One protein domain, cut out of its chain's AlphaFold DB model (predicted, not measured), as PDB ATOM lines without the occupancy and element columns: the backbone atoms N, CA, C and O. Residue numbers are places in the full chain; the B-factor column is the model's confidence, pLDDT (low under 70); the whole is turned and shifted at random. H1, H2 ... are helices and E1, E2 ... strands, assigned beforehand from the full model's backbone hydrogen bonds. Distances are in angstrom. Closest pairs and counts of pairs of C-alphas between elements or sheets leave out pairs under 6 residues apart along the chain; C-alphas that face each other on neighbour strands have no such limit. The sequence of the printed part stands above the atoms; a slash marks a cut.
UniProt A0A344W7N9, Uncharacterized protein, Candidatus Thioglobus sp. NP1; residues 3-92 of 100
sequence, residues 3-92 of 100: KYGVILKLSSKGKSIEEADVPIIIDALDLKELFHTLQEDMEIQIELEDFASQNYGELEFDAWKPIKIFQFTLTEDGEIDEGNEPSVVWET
ATOM      1  N   LYS A   3     101.358 108.070  78.136       95.06
ATOM      2  CA  LYS A   3     101.584 109.386  78.738       95.06
ATOM      3  C   LYS A   3     103.072 109.621  78.883       95.06
ATOM      4  O   LYS A   3     103.776 108.806  79.488       95.06
ATOM      5  N   TYR A   4     103.525 110.751  78.361       95.69
ATOM      6  CA  TYR A   4     104.905 111.186  78.460       95.69
ATOM      7  C   TYR A   4     105.004 112.443  79.310       95.69
ATOM      8  O   TYR A   4     104.258 113.395  79.105       95.69
ATOM      9  N   GLY A   5     105.945 112.450  80.247       95.19
ATOM     10  CA  GLY A   5     106.391 113.666  80.915       95.19
ATOM     11  C   GLY A   5     107.561 114.243  80.136       95.19
ATOM     12  O   GLY A   5     108.539 113.537  79.900       95.19
ATOM     13  N   VAL A   6     107.483 115.505  79.736       95.38
ATOM     14  CA  VAL A   6     108.539 116.179  78.975       95.38
ATOM     15  C   VAL A   6     109.044 117.360  79.779       95.38
ATOM     16  O   VAL A   6     108.258 118.195  80.212       95.38
ATOM     17  N   ILE A   7     110.359 117.449  79.955       95.00
ATOM     18  CA  ILE A   7     111.005 118.644  80.499       95.00
ATOM     19  C   ILE A   7     111.530 119.460  79.330       95.00
ATOM     20  O   ILE A   7     112.386 118.986  78.578       95.00
ATOM     21  N   LEU A   8     111.026 120.679  79.185       93.94
ATOM     22  CA  LEU A   8     111.382 121.615  78.130       93.94
ATOM     23  C   LEU A   8     112.304 122.707  78.675       93.94
ATOM     24  O   LEU A   8     112.014 123.323  79.692       93.94
ATOM     25  N   LYS A   9     113.408 122.973  77.977       94.38
ATOM     26  CA  LYS A   9     114.305 124.097  78.261       94.38
ATOM     27  C   LYS A   9     113.906 125.294  77.417       94.38
ATOM     28  O   LYS A   9     114.042 125.237  76.190       94.38
ATOM     29  N   LEU A  10     113.494 126.381  78.061       93.50
ATOM     30  CA  LEU A  10     113.202 127.628  77.360       93.50
ATOM     31  C   LEU A  10     114.496 128.319  76.924       93.50
ATOM     32  O   LEU A  10     115.541 128.232  77.580       93.50
ATOM     33  N   SER A  11     114.442 128.986  75.776       92.56
ATOM     34  CA  SER A  11     115.558 129.737  75.213       92.56
ATOM     35  C   SER A  11     115.089 131.080  74.660       92.56
ATOM     36  O   SER A  11     114.007 131.198  74.091       92.56
ATOM     37  N   SER A  12     115.937 132.092  74.815       91.19
ATOM     38  CA  SER A  12     115.726 133.438  74.287       91.19
ATOM     39  C   SER A  12     116.963 133.867  73.509       91.19
ATOM     40  O   SER A  12     118.097 133.737  73.987       91.19
ATOM     41  N   LYS A  13     116.776 134.343  72.278       88.75
ATOM     42  CA  LYS A  13     117.829 134.782  71.352       88.75
ATOM     43  C   LYS A  13     118.915 133.715  71.173       88.75
ATOM     44  O   LYS A  13     120.111 134.018  71.173       88.75
ATOM     45  N   GLY A  14     118.492 132.454  71.076       84.88
ATOM     46  CA  GLY A  14     119.372 131.293  70.918       84.88
ATOM     47  C   GLY A  14     120.159 130.887  72.172       84.88
ATOM     48  O   GLY A  14     121.060 130.054  72.073       84.88
ATOM     49  N   LYS A  15     119.856 131.452  73.348       88.12
ATOM     50  CA  LYS A  15     120.475 131.069  74.624       88.12
ATOM     51  C   LYS A  15     119.454 130.423  75.543       88.12
ATOM     52  O   LYS A  15     118.396 130.995  75.779       88.12
ATOM     53  N   SER A  16     119.797 129.259  76.086       90.62
ATOM     54  CA  SER A  16     118.977 128.606  77.106       90.62
ATOM     55  C   SER A  16     118.917 129.445  78.377       90.62
ATOM     56  O   SER A  16     119.922 130.012  78.805       90.62
ATOM     57  N   ILE A  17     117.732 129.508  78.971       90.19
ATOM     58  CA  ILE A  17     117.457 130.255  80.193       90.19
ATOM     59  C   ILE A  17     117.697 129.303  81.368       90.19
ATOM     60  O   ILE A  17     117.003 128.296  81.497       90.19
ATOM     61  N   GLU A  18     118.722 129.564  82.184       81.12
ATOM     62  CA  GLU A  18     119.264 128.590  83.152       81.12
ATOM     63  C   GLU A  18     118.230 128.046  84.146       81.12
ATOM     64  O   GLU A  18     118.261 126.851  84.423       81.12
ATOM     65  N   GLU A  19     117.276 128.863  84.591       81.00
ATOM     66  CA  GLU A  19     116.287 128.486  85.615       81.00
ATOM     67  C   GLU A  19     114.889 128.182  85.049       81.00
ATOM     68  O   GLU A  19     113.983 127.866  85.814       81.00
ATOM     69  N   ALA A  20     114.704 128.249  83.724       87.75
ATOM     70  CA  ALA A  20     113.395 128.102  83.085       87.75
ATOM     71  C   ALA A  20     113.218 126.738  82.400       87.75
ATOM     72  O   ALA A  20     113.293 126.617  81.170       87.75
ATOM     73  N   ASP A  21     113.000 125.720  83.230       93.00
ATOM     74  CA  ASP A  21     112.659 124.361  82.813       93.00
ATOM     75  C   ASP A  21     111.165 124.124  83.028       93.00
ATOM     76  O   ASP A  21     110.667 124.244  84.145       93.00
ATOM     77  N   VAL A  22     110.450 123.750  81.973       93.50
ATOM     78  CA  VAL A  22     108.998 123.574  82.016       93.50
ATOM     79  C   VAL A  22     108.643 122.095  81.892       93.50
ATOM     80  O   VAL A  22     108.881 121.501  80.837       93.50
ATOM     81  N   PRO A  23     108.104 121.468  82.951       93.69
ATOM     82  CA  PRO A  23     107.528 120.137  82.864       93.69
ATOM     83  C   PRO A  23     106.117 120.197  82.265       93.69
ATOM     84  O   PRO A  23     105.268 120.933  82.760       93.69
ATOM     85  N   ILE A  24     105.846 119.372  81.254       93.19
ATOM     86  CA  ILE A  24     104.507 119.174  80.676       93.19
ATOM     87  C   ILE A  24     104.193 117.683  80.511       93.19
ATOM     88  O   ILE A  24     105.100 116.845  80.497       93.19
ATOM     89  N   ILE A  25     102.909 117.346  80.381       92.88
ATOM     90  CA  ILE A  25     102.440 115.974  80.146       92.88
ATOM     91  C   ILE A  25     101.745 115.924  78.791       92.88
ATOM     92  O   ILE A  25     100.814 116.683  78.553       92.88
ATOM     93  N   ILE A  26     102.167 114.999  77.930       92.56
ATOM     94  CA  ILE A  26     101.593 114.815  76.595       92.56
ATOM     95  C   ILE A  26     101.166 113.359  76.417       92.56
ATOM     96  O   ILE A  26     101.925 112.426  76.698       92.56
ATOM     97  N   ASP A  27      99.949 113.167  75.916       92.69
ATOM     98  CA  ASP A  27      99.473 111.883  75.410       92.69
ATOM     99  C   ASP A  27      99.941 111.696  73.956       92.69
ATOM    100  O   ASP A  27      99.620 112.502  73.090       92.69
ATOM    101  N   ALA A  28     100.688 110.626  73.676       93.06
ATOM    102  CA  ALA A  28     101.151 110.288  72.324       93.06
ATOM    103  C   ALA A  28     101.205 108.764  72.120       93.06
ATOM    104  O   ALA A  28     101.255 107.992  73.086       93.06
ATOM    105  N   LEU A  29     101.191 108.281  70.874       93.19
ATOM    106  CA  LEU A  29     101.360 106.851  70.586       93.19
ATOM    107  C   LEU A  29     102.808 106.408  70.826       93.19
ATOM    108  O   LEU A  29     103.036 105.353  71.417       93.19
ATOM    109  N   ASP A  30     103.776 107.223  70.411       93.06
ATOM    110  CA  ASP A  30     105.207 106.948  70.524       93.06
ATOM    111  C   ASP A  30     106.046 108.242  70.521       93.06
ATOM    112  O   ASP A  30     105.523 109.344  70.348       93.06
ATOM    113  N   LEU A  31     107.365 108.114  70.716       91.62
ATOM    114  CA  LEU A  31     108.283 109.257  70.774       91.62
ATOM    115  C   LEU A  31     108.287 110.106  69.495       91.62
ATOM    116  O   LEU A  31     108.499 111.313  69.570       91.62
ATOM    117  N   LYS A  32     108.070 109.512  68.318       91.88
ATOM    118  CA  LYS A  32     108.062 110.260  67.057       91.88
ATOM    119  C   LYS A  32     106.861 111.194  66.991       91.88
ATOM    120  O   LYS A  32     107.020 112.338  66.577       91.88
ATOM    121  N   GLU A  33     105.687 110.709  67.386       92.81
ATOM    122  CA  GLU A  33     104.491 111.546  67.489       92.81
ATOM    123  C   GLU A  33     104.672 112.623  68.560       92.81
ATOM    124  O   GLU A  33     104.432 113.787  68.275       92.81
ATOM    125  N   LEU A  34     105.215 112.269  69.731       92.75
ATOM    126  CA  LEU A  34     105.522 113.234  70.789       92.75
ATOM    127  C   LEU A  34     106.391 114.397  70.282       92.75
ATOM    128  O   LEU A  34     106.075 115.559  70.521       92.75
ATOM    129  N   PHE A  35     107.483 114.104  69.566       91.50
ATOM    130  CA  PHE A  35     108.344 115.147  69.003       91.50
ATOM    131  C   PHE A  35     107.639 115.996  67.945       91.50
ATOM    132  O   PHE A  35     107.941 117.179  67.831       91.50
ATOM    133  N   HIS A  36     106.719 115.409  67.180       90.69
ATOM    134  CA  HIS A  36     105.921 116.132  66.199       90.69
ATOM    135  C   HIS A  36     104.937 117.092  66.879       90.69
ATOM    136  O   HIS A  36     104.905 118.268  66.524       90.69
ATOM    137  N   THR A  37     104.235 116.635  67.920       91.00
ATOM    138  CA  THR A  37     103.370 117.475  68.761       91.00
ATOM    139  C   THR A  37     104.154 118.636  69.369       91.00
ATOM    140  O   THR A  37     103.757 119.783  69.231       91.00
ATOM    141  N   LEU A  38     105.332 118.378  69.948       90.12
ATOM    142  CA  LEU A  38     106.181 119.430  70.526       90.12
ATOM    143  C   LEU A  38     106.628 120.516  69.529       90.12
ATOM    144  O   LEU A  38     107.027 121.594  69.971       90.12
ATOM    145  N   GLN A  39     106.627 120.220  68.225       86.25
ATOM    146  CA  GLN A  39     107.040 121.144  67.165       86.25
ATOM    147  C   GLN A  39     105.871 121.892  66.528       86.25
ATOM    148  O   GLN A  39     106.008 123.072  66.213       86.25
ATOM    149  N   GLU A  40     104.766 121.201  66.259       83.75
ATOM    150  CA  GLU A  40     103.676 121.746  65.443       83.75
ATOM    151  C   GLU A  40     102.478 122.221  66.261       83.75
ATOM    152  O   GLU A  40     101.654 122.984  65.752       83.75
ATOM    153  N   ASP A  41     102.368 121.789  67.515       85.31
ATOM    154  CA  ASP A  41     101.205 122.082  68.331       85.31
ATOM    155  C   ASP A  41     101.316 123.467  68.982       85.31
ATOM    156  O   ASP A  41     102.118 123.710  69.888       85.31
ATOM    157  N   MET A  42     100.489 124.398  68.498       81.75
ATOM    158  CA  MET A  42     100.412 125.759  69.034       81.75
ATOM    159  C   MET A  42      99.899 125.797  70.479       81.75
ATOM    160  O   MET A  42     100.149 126.784  71.170       81.75
ATOM    161  N   GLU A  43      99.199 124.759  70.954       86.31
ATOM    162  CA  GLU A  43      98.742 124.689  72.347       86.31
ATOM    163  C   GLU A  43      99.932 124.587  73.308       86.31
ATOM    164  O   GLU A  43      99.921 125.228  74.358       86.31
ATOM    165  N   ILE A  44     101.017 123.914  72.902       88.12
ATOM    166  CA  ILE A  44     102.248 123.813  73.699       88.12
ATOM    167  C   ILE A  44     102.853 125.192  73.942       88.12
ATOM    168  O   ILE A  44     103.264 125.490  75.060       88.12
ATOM    169  N   GLN A  45     102.880 126.067  72.933       87.56
ATOM    170  CA  GLN A  45     103.403 127.421  73.121       87.56
ATOM    171  C   GLN A  45     102.617 128.178  74.201       87.56
ATOM    172  O   GLN A  45     103.221 128.809  75.067       87.56
ATOM    173  N   ILE A  46     101.285 128.087  74.172       88.56
ATOM    174  CA  ILE A  46     100.409 128.770  75.132       88.56
ATOM    175  C   ILE A  46     100.632 128.221  76.547       88.56
ATOM    176  O   ILE A  46     100.751 129.002  77.491       88.56
ATOM    177  N   GLU A  47     100.737 126.898  76.704       91.06
ATOM    178  CA  GLU A  47     101.030 126.273  78.002       91.06
ATOM    179  C   GLU A  47     102.389 126.707  78.561       91.06
ATOM    180  O   GLU A  47     102.514 126.986  79.755       91.06
ATOM    181  N   LEU A  48     103.410 126.804  77.705       91.44
ATOM    182  CA  LEU A  48     104.735 127.270  78.100       91.44
ATOM    183  C   LEU A  48     104.720 128.731  78.558       91.44
ATOM    184  O   LEU A  48     105.356 129.059  79.557       91.44
ATOM    185  N   GLU A  49     104.003 129.601  77.842       91.00
ATOM    186  CA  GLU A  49     103.850 131.015  78.197       91.00
ATOM    187  C   GLU A  49     103.118 131.176  79.536       91.00
ATOM    188  O   GLU A  49     103.566 131.935  80.400       91.00
ATOM    189  N   ASP A  50     102.037 130.420  79.745       91.44
ATOM    190  CA  ASP A  50     101.268 130.437  80.990       91.44
ATOM    191  C   ASP A  50     102.101 129.917  82.174       91.44
ATOM    192  O   ASP A  50     102.207 130.583  83.210       91.44
ATOM    193  N   PHE A  51     102.791 128.784  82.001       92.38
ATOM    194  CA  PHE A  51     103.684 128.243  83.024       92.38
ATOM    195  C   PHE A  51     104.811 129.222  83.361       92.38
ATOM    196  O   PHE A  51     105.098 129.451  84.541       92.38
ATOM    197  N   ALA A  52     105.451 129.803  82.344       90.19
ATOM    198  CA  ALA A  52     106.549 130.735  82.543       90.19
ATOM    199  C   ALA A  52     106.090 131.995  83.284       90.19
ATOM    200  O   ALA A  52     106.744 132.403  84.242       90.19
ATOM    201  N   SER A  53     104.929 132.540  82.919       90.38
ATOM    202  CA  SER A  53     104.311 133.685  83.596       90.38
ATOM    203  C   SER A  53     104.053 133.412  85.081       90.38
ATOM    204  O   SER A  53     104.378 134.229  85.945       90.38
ATOM    205  N   GLN A  54     103.531 132.224  85.400       90.44
ATOM    206  CA  GLN A  54     103.183 131.845  86.769       90.44
ATOM    207  C   GLN A  54     104.399 131.531  87.651       90.44
ATOM    208  O   GLN A  54     104.369 131.819  88.848       90.44
ATOM    209  N   ASN A  55     105.457 130.940  87.085       90.88
ATOM    210  CA  ASN A  55     106.594 130.424  87.859       90.88
ATOM    211  C   ASN A  55     107.834 131.326  87.805       90.88
ATOM    212  O   ASN A  55     108.599 131.372  88.768       90.88
ATOM    213  N   TYR A  56     108.030 132.052  86.703       88.25
ATOM    214  CA  TYR A  56     109.221 132.866  86.443       88.25
ATOM    215  C   TYR A  56     108.910 134.360  86.255       88.25
ATOM    216  O   TYR A  56     109.839 135.163  86.156       88.25
ATOM    217  N   GLY A  57     107.632 134.755  86.253       85.75
ATOM    218  CA  GLY A  57     107.193 136.124  85.970       85.75
ATOM    219  C   GLY A  57     107.171 136.425  84.470       85.75
ATOM    220  O   GLY A  57     107.066 135.514  83.657       85.75
ATOM    221  N   GLU A  58     107.271 137.702  84.086       81.06
ATOM    222  CA  GLU A  58     107.329 138.128  82.675       81.06
ATOM    223  C   GLU A  58     108.642 137.662  82.011       81.06
ATOM    224  O   GLU A  58     109.598 138.423  81.848       81.06
ATOM    225  N   LEU A  59     108.702 136.374  81.672       86.19
ATOM    226  CA  LEU A  59     109.832 135.724  81.030       86.19
ATOM    227  C   LEU A  59     109.619 135.688  79.514       86.19
ATOM    228  O   LEU A  59     108.756 134.975  79.013       86.19
ATOM    229  N   GLU A  60     110.453 136.415  78.778       86.75
ATOM    230  CA  GLU A  60     110.444 136.391  77.314       86.75
ATOM    231  C   GLU A  60     111.305 135.235  76.770       86.75
ATOM    232  O   GLU A  60     112.525 135.198  76.979       86.75
ATOM    233  N   PHE A  61     110.699 134.326  76.006       91.38
ATOM    234  CA  PHE A  61     111.383 133.255  75.273       91.38
ATOM    235  C   PHE A  61     110.867 133.164  73.829       91.38
ATOM    236  O   PHE A  61     109.751 133.583  73.538       91.38
ATOM    237  N   ASP A  62     111.696 132.647  72.920       90.00
ATOM    238  CA  ASP A  62     111.362 132.484  71.491       90.00
ATOM    239  C   ASP A  62     111.525 131.049  70.980       90.00
ATOM    240  O   ASP A  62     111.160 130.755  69.845       90.00
ATOM    241  N   ALA A  63     112.051 130.149  71.813       90.81
ATOM    242  CA  ALA A  63     112.219 128.746  71.471       90.81
ATOM    243  C   ALA A  63     112.194 127.854  72.717       90.81
ATOM    244  O   ALA A  63     112.544 128.279  73.823       90.81
ATOM    245  N   TRP A  64     111.862 126.582  72.516       92.50
ATOM    246  CA  TRP A  64     111.957 125.526  73.520       92.50
ATOM    247  C   TRP A  64     112.531 124.253  72.904       92.50
ATOM    248  O   TRP A  64     112.478 124.037  71.695       92.50
ATOM    249  N   LYS A  65     113.107 123.399  73.747       91.56
ATOM    250  CA  LYS A  65     113.559 122.062  73.349       91.56
ATOM    251  C   LYS A  65     113.406 121.079  74.505       91.56
ATOM    252  O   LYS A  65     113.668 121.469  75.644       91.56
ATOM    253  N   PRO A  66     113.048 119.813  74.259       93.25
ATOM    254  CA  PRO A  66     113.057 118.797  75.292       93.25
ATOM    255  C   PRO A  66     114.486 118.533  75.728       93.25
ATOM    256  O   PRO A  66     115.395 118.404  74.908       93.25
ATOM    257  N   ILE A  67     114.671 118.440  77.039       94.00
ATOM    258  CA  ILE A  67     115.923 118.002  77.649       94.00
ATOM    259  C   ILE A  67     115.828 116.595  78.222       94.00
ATOM    260  O   ILE A  67     116.838 115.892  78.274       94.00
ATOM    261  N   LYS A  68     114.616 116.168  78.588       94.81
ATOM    262  CA  LYS A  68     114.341 114.850  79.152       94.81
ATOM    263  C   LYS A  68     112.894 114.447  78.904       94.81
ATOM    264  O   LYS A  68     112.002 115.285  79.020       94.81
ATOM    265  N   ILE A  69     112.676 113.177  78.575       96.00
ATOM    266  CA  ILE A  69     111.352 112.586  78.393       96.00
ATOM    267  C   ILE A  69     111.249 111.331  79.252       96.00
ATOM    268  O   ILE A  69     112.106 110.442  79.217       96.00
ATOM    269  N   PHE A  70     110.152 111.257  79.987       95.56
ATOM    270  CA  PHE A  70     109.757 110.119  80.787       95.56
ATOM    271  C   PHE A  70     108.495 109.500  80.205       95.56
ATOM    272  O   PHE A  70     107.625 110.217  79.721       95.56
ATOM    273  N   GLN A  71     108.366 108.185  80.298       95.81
ATOM    274  CA  GLN A  71     107.128 107.472  80.032       95.81
ATOM    275  C   GLN A  71     106.527 107.012  81.361       95.81
ATOM    276  O   GLN A  71     107.197 106.348  82.157       95.81
ATOM    277  N   PHE A  72     105.266 107.365  81.591       95.19
ATOM    278  CA  PHE A  72     104.531 106.931  82.772       95.19
ATOM    279  C   PHE A  72     103.968 105.525  82.580       95.19
ATOM    280  O   PHE A  72     103.453 105.181  81.512       95.19
ATOM    281  N   THR A  73     104.026 104.734  83.648       94.62
ATOM    282  CA  THR A  73     103.206 103.529  83.772       94.62
ATOM    283  C   THR A  73     101.771 103.965  84.032       94.62
ATOM    284  O   THR A  73     101.541 104.880  84.822       94.62
ATOM    285  N   LEU A  74     100.814 103.340  83.346       93.56
ATOM    286  CA  LEU A  74      99.395 103.634  83.518       93.56
ATOM    287  C   LEU A  74      98.684 102.474  84.213       93.56
ATOM    288  O   LEU A  74      99.021 101.312  83.977       93.56
ATOM    289  N   THR A  75      97.689 102.796  85.035       93.69
ATOM    290  CA  THR A  75      96.755 101.824  85.613       93.69
ATOM    291  C   THR A  75      95.862 101.216  84.525       93.69
ATOM    292  O   THR A  75      95.836 101.682  83.382       93.69
ATOM    293  N   GLU A  76      95.094 100.174  84.861       90.81
ATOM    294  CA  GLU A  76      94.123  99.575  83.928       90.81
ATOM    295  C   GLU A  76      93.051 100.580  83.465       90.81
ATOM    296  O   GLU A  76      92.559 100.484  82.340       90.81
ATOM    297  N   ASP A  77      92.749 101.578  84.299       91.25
ATOM    298  CA  ASP A  77      91.837 102.687  84.007       91.25
ATOM    299  C   ASP A  77      92.487 103.809  83.167       91.25
ATOM    300  O   ASP A  77      91.815 104.756  82.760       91.25
ATOM    301  N   GLY A  78      93.785 103.700  82.852       87.81
ATOM    302  CA  GLY A  78      94.522 104.661  82.023       87.81
ATOM    303  C   GLY A  78      95.020 105.906  82.766       87.81
ATOM    304  O   GLY A  78      95.462 106.864  82.125       87.81
ATOM    305  N   GLU A  79      94.966 105.902  84.096       91.44
ATOM    306  CA  GLU A  79      95.521 106.957  84.950       91.44
ATOM    307  C   GLU A  79      97.017 106.733  85.187       91.44
ATOM    308  O   GLU A  79      97.508 105.618  85.034       91.44
ATOM    309  N   ILE A  80      97.760 107.782  85.551       92.88
ATOM    310  CA  ILE A  80      99.175 107.631  85.917       92.88
ATOM    311  C   ILE A  80      99.257 106.794  87.194       92.88
ATOM    312  O   ILE A  80      98.645 107.127  88.205       92.88
ATOM    313  N   ASP A  81     100.030 105.715  87.145       93.19
ATOM    314  CA  ASP A  81     100.299 104.889  88.310       93.19
ATOM    315  C   ASP A  81     101.341 105.570  89.207       93.19
ATOM    316  O   ASP A  81     102.548 105.436  89.005       93.19
ATOM    317  N   GLU A  82     100.863 106.299  90.218       89.00
ATOM    318  CA  GLU A  82     101.701 106.982  91.214       89.00
ATOM    319  C   GLU A  82     102.565 106.021  92.055       89.00
ATOM    320  O   GLU A  82     103.502 106.455  92.726       89.00
ATOM    321  N   GLY A  83     102.269 104.715  92.035       92.19
ATOM    322  CA  GLY A  83     103.062 103.685  92.704       92.19
ATOM    323  C   GLY A  83     104.326 103.284  91.940       92.19
ATOM    324  O   GLY A  83     105.165 102.575  92.500       92.19
ATOM    325  N   ASN A  84     104.478 103.728  90.690       91.75
ATOM    326  CA  ASN A  84     105.611 103.408  89.833       91.75
ATOM    327  C   ASN A  84     106.360 104.671  89.396       91.75
ATOM    328  O   ASN A  84     105.779 105.627  88.885       91.75
ATOM    329  N   GLU A  85     107.686 104.651  89.539       91.44
ATOM    330  CA  GLU A  85     108.521 105.725  89.003       91.44
ATOM    331  C   GLU A  85     108.489 105.703  87.465       91.44
ATOM    332  O   GLU A  85     108.561 104.628  86.853       91.44
ATOM    333  N   PRO A  86     108.390 106.871  86.810       93.06
ATOM    334  CA  PRO A  86     108.331 106.921  85.363       93.06
ATOM    335  C   PRO A  86     109.695 106.574  84.757       93.06
ATOM    336  O   PRO A  86     110.755 106.951  85.263       93.06
ATOM    337  N   SER A  87     109.674 105.854  83.639       93.88
ATOM    338  CA  SER A  87     110.895 105.410  82.964       93.88
ATOM    339  C   SER A  87     111.452 106.518  82.083       93.88
ATOM    340  O   SER A  87     110.725 107.085  81.273       93.88
ATOM    341  N   VAL A  88     112.747 106.810  82.189       94.62
ATOM    342  CA  VAL A  88     113.412 107.720  81.249       94.62
ATOM    343  C   VAL A  88     113.540 107.019  79.900       94.62
ATOM    344  O   VAL A  88     114.168 105.967  79.807       94.62
ATOM    345  N   VAL A  89     112.940 107.599  78.864       94.31
ATOM    346  CA  VAL A  89     112.924 107.030  77.505       94.31
ATOM    347  C   VAL A  89     113.741 107.850  76.511       94.31
ATOM    348  O   VAL A  89     114.051 107.353  75.432       94.31
ATOM    349  N   TRP A  90     114.099 109.088  76.866       94.69
ATOM    350  CA  TRP A  90     114.994 109.932  76.078       94.69
ATOM    351  C   TRP A  90     115.601 111.058  76.932       94.69
ATOM    352  O   TRP A  90     114.919 111.647  77.772       94.69
ATOM    353  N   GLU A  91     116.865 111.402  76.677       92.81
ATOM    354  CA  GLU A  91     117.569 112.548  77.267       92.81
ATOM    355  C   GLU A  91     118.397 113.276  76.200       92.81
ATOM    356  O   GLU A  91     118.835 112.686  75.210       92.81
ATOM    357  N   THR A  92     118.649 114.575  76.395       85.31
ATOM    358  CA  THR A  92     119.570 115.311  75.516       85.31
ATOM    359  C   THR A  92     120.934 114.626  75.494       85.31
ATOM    360  O   THR A  92     121.602 114.524  76.520       85.31
TER     361      THR A  92
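This is residues 3 to 92 of the 100 residues of an uncharacterized protein of Candidatus Thioglobus sp. NP1 (UniProt A0A344W7N9). A strongly twisted sheet of four strands has two helices, H1 and H2, over one face; the long loop of residues 72 to 86 lies at one end of the long axis, opposite the turn between E1 and E2. The printed part has 90 residues, with E1, E2, H1, H2, E3 and E4 in that order; the sheet runs E2 - E1 - E3 - E4, all antiparallel. The class is mixed, in two layers, helices on one face of a sheet. The whole is compact, with a radius of gyration of the C-alphas of 13.8 A, and spans 43 by 25 by 23 A.

E1, residues 3 to 12, and E2, residues 15 to 28, form a hairpin, with N 6 and O 24 within hydrogen-bond range at 2.8 A. E2 bends by 96 degrees at residue 18. H1, residues 31 to 40, is on the sheet at a height of 7.6 A; its C-alpha 34 is 5.5 A from C-alpha 28, its closest in E2. H2, residues 42 to 56, is on the sheet at 8.5 A, its closest C-alphas with E2 being Val 22 and Leu 48, 6.9 A. H1 and H2 are about perpendicular, at 82 degrees. In both helices every O i to N i+4 pair is within hydrogen-bond range. E3, residues 63 to 71, is E1's antiparallel neighbour, N 7 and O 68 at 2.9 A. E2, H1, H2 and E3 make a split strand-helix-strand unit, its two strands running the same way with E1 between them; the crossover is right-handed. E4, residues 87 to 91, forms a hairpin with E3, N 69 and O 90 at 2.8 A.

E1 begins at C-alpha 3 (101.584, 109.386, 78.738) and measures 28.3 A, E2 28.5 A, H2 20.8 A and E3 23.5 A. E4 ends at C-alpha 91 (117.569, 112.548, 77.267).

The two C-alphas farthest apart, Lys 13 and Glu 76, are 44.3 A apart. The printed part has no cut; the link E3 to E4 is long. No printed residue is under 70 in pLDDT.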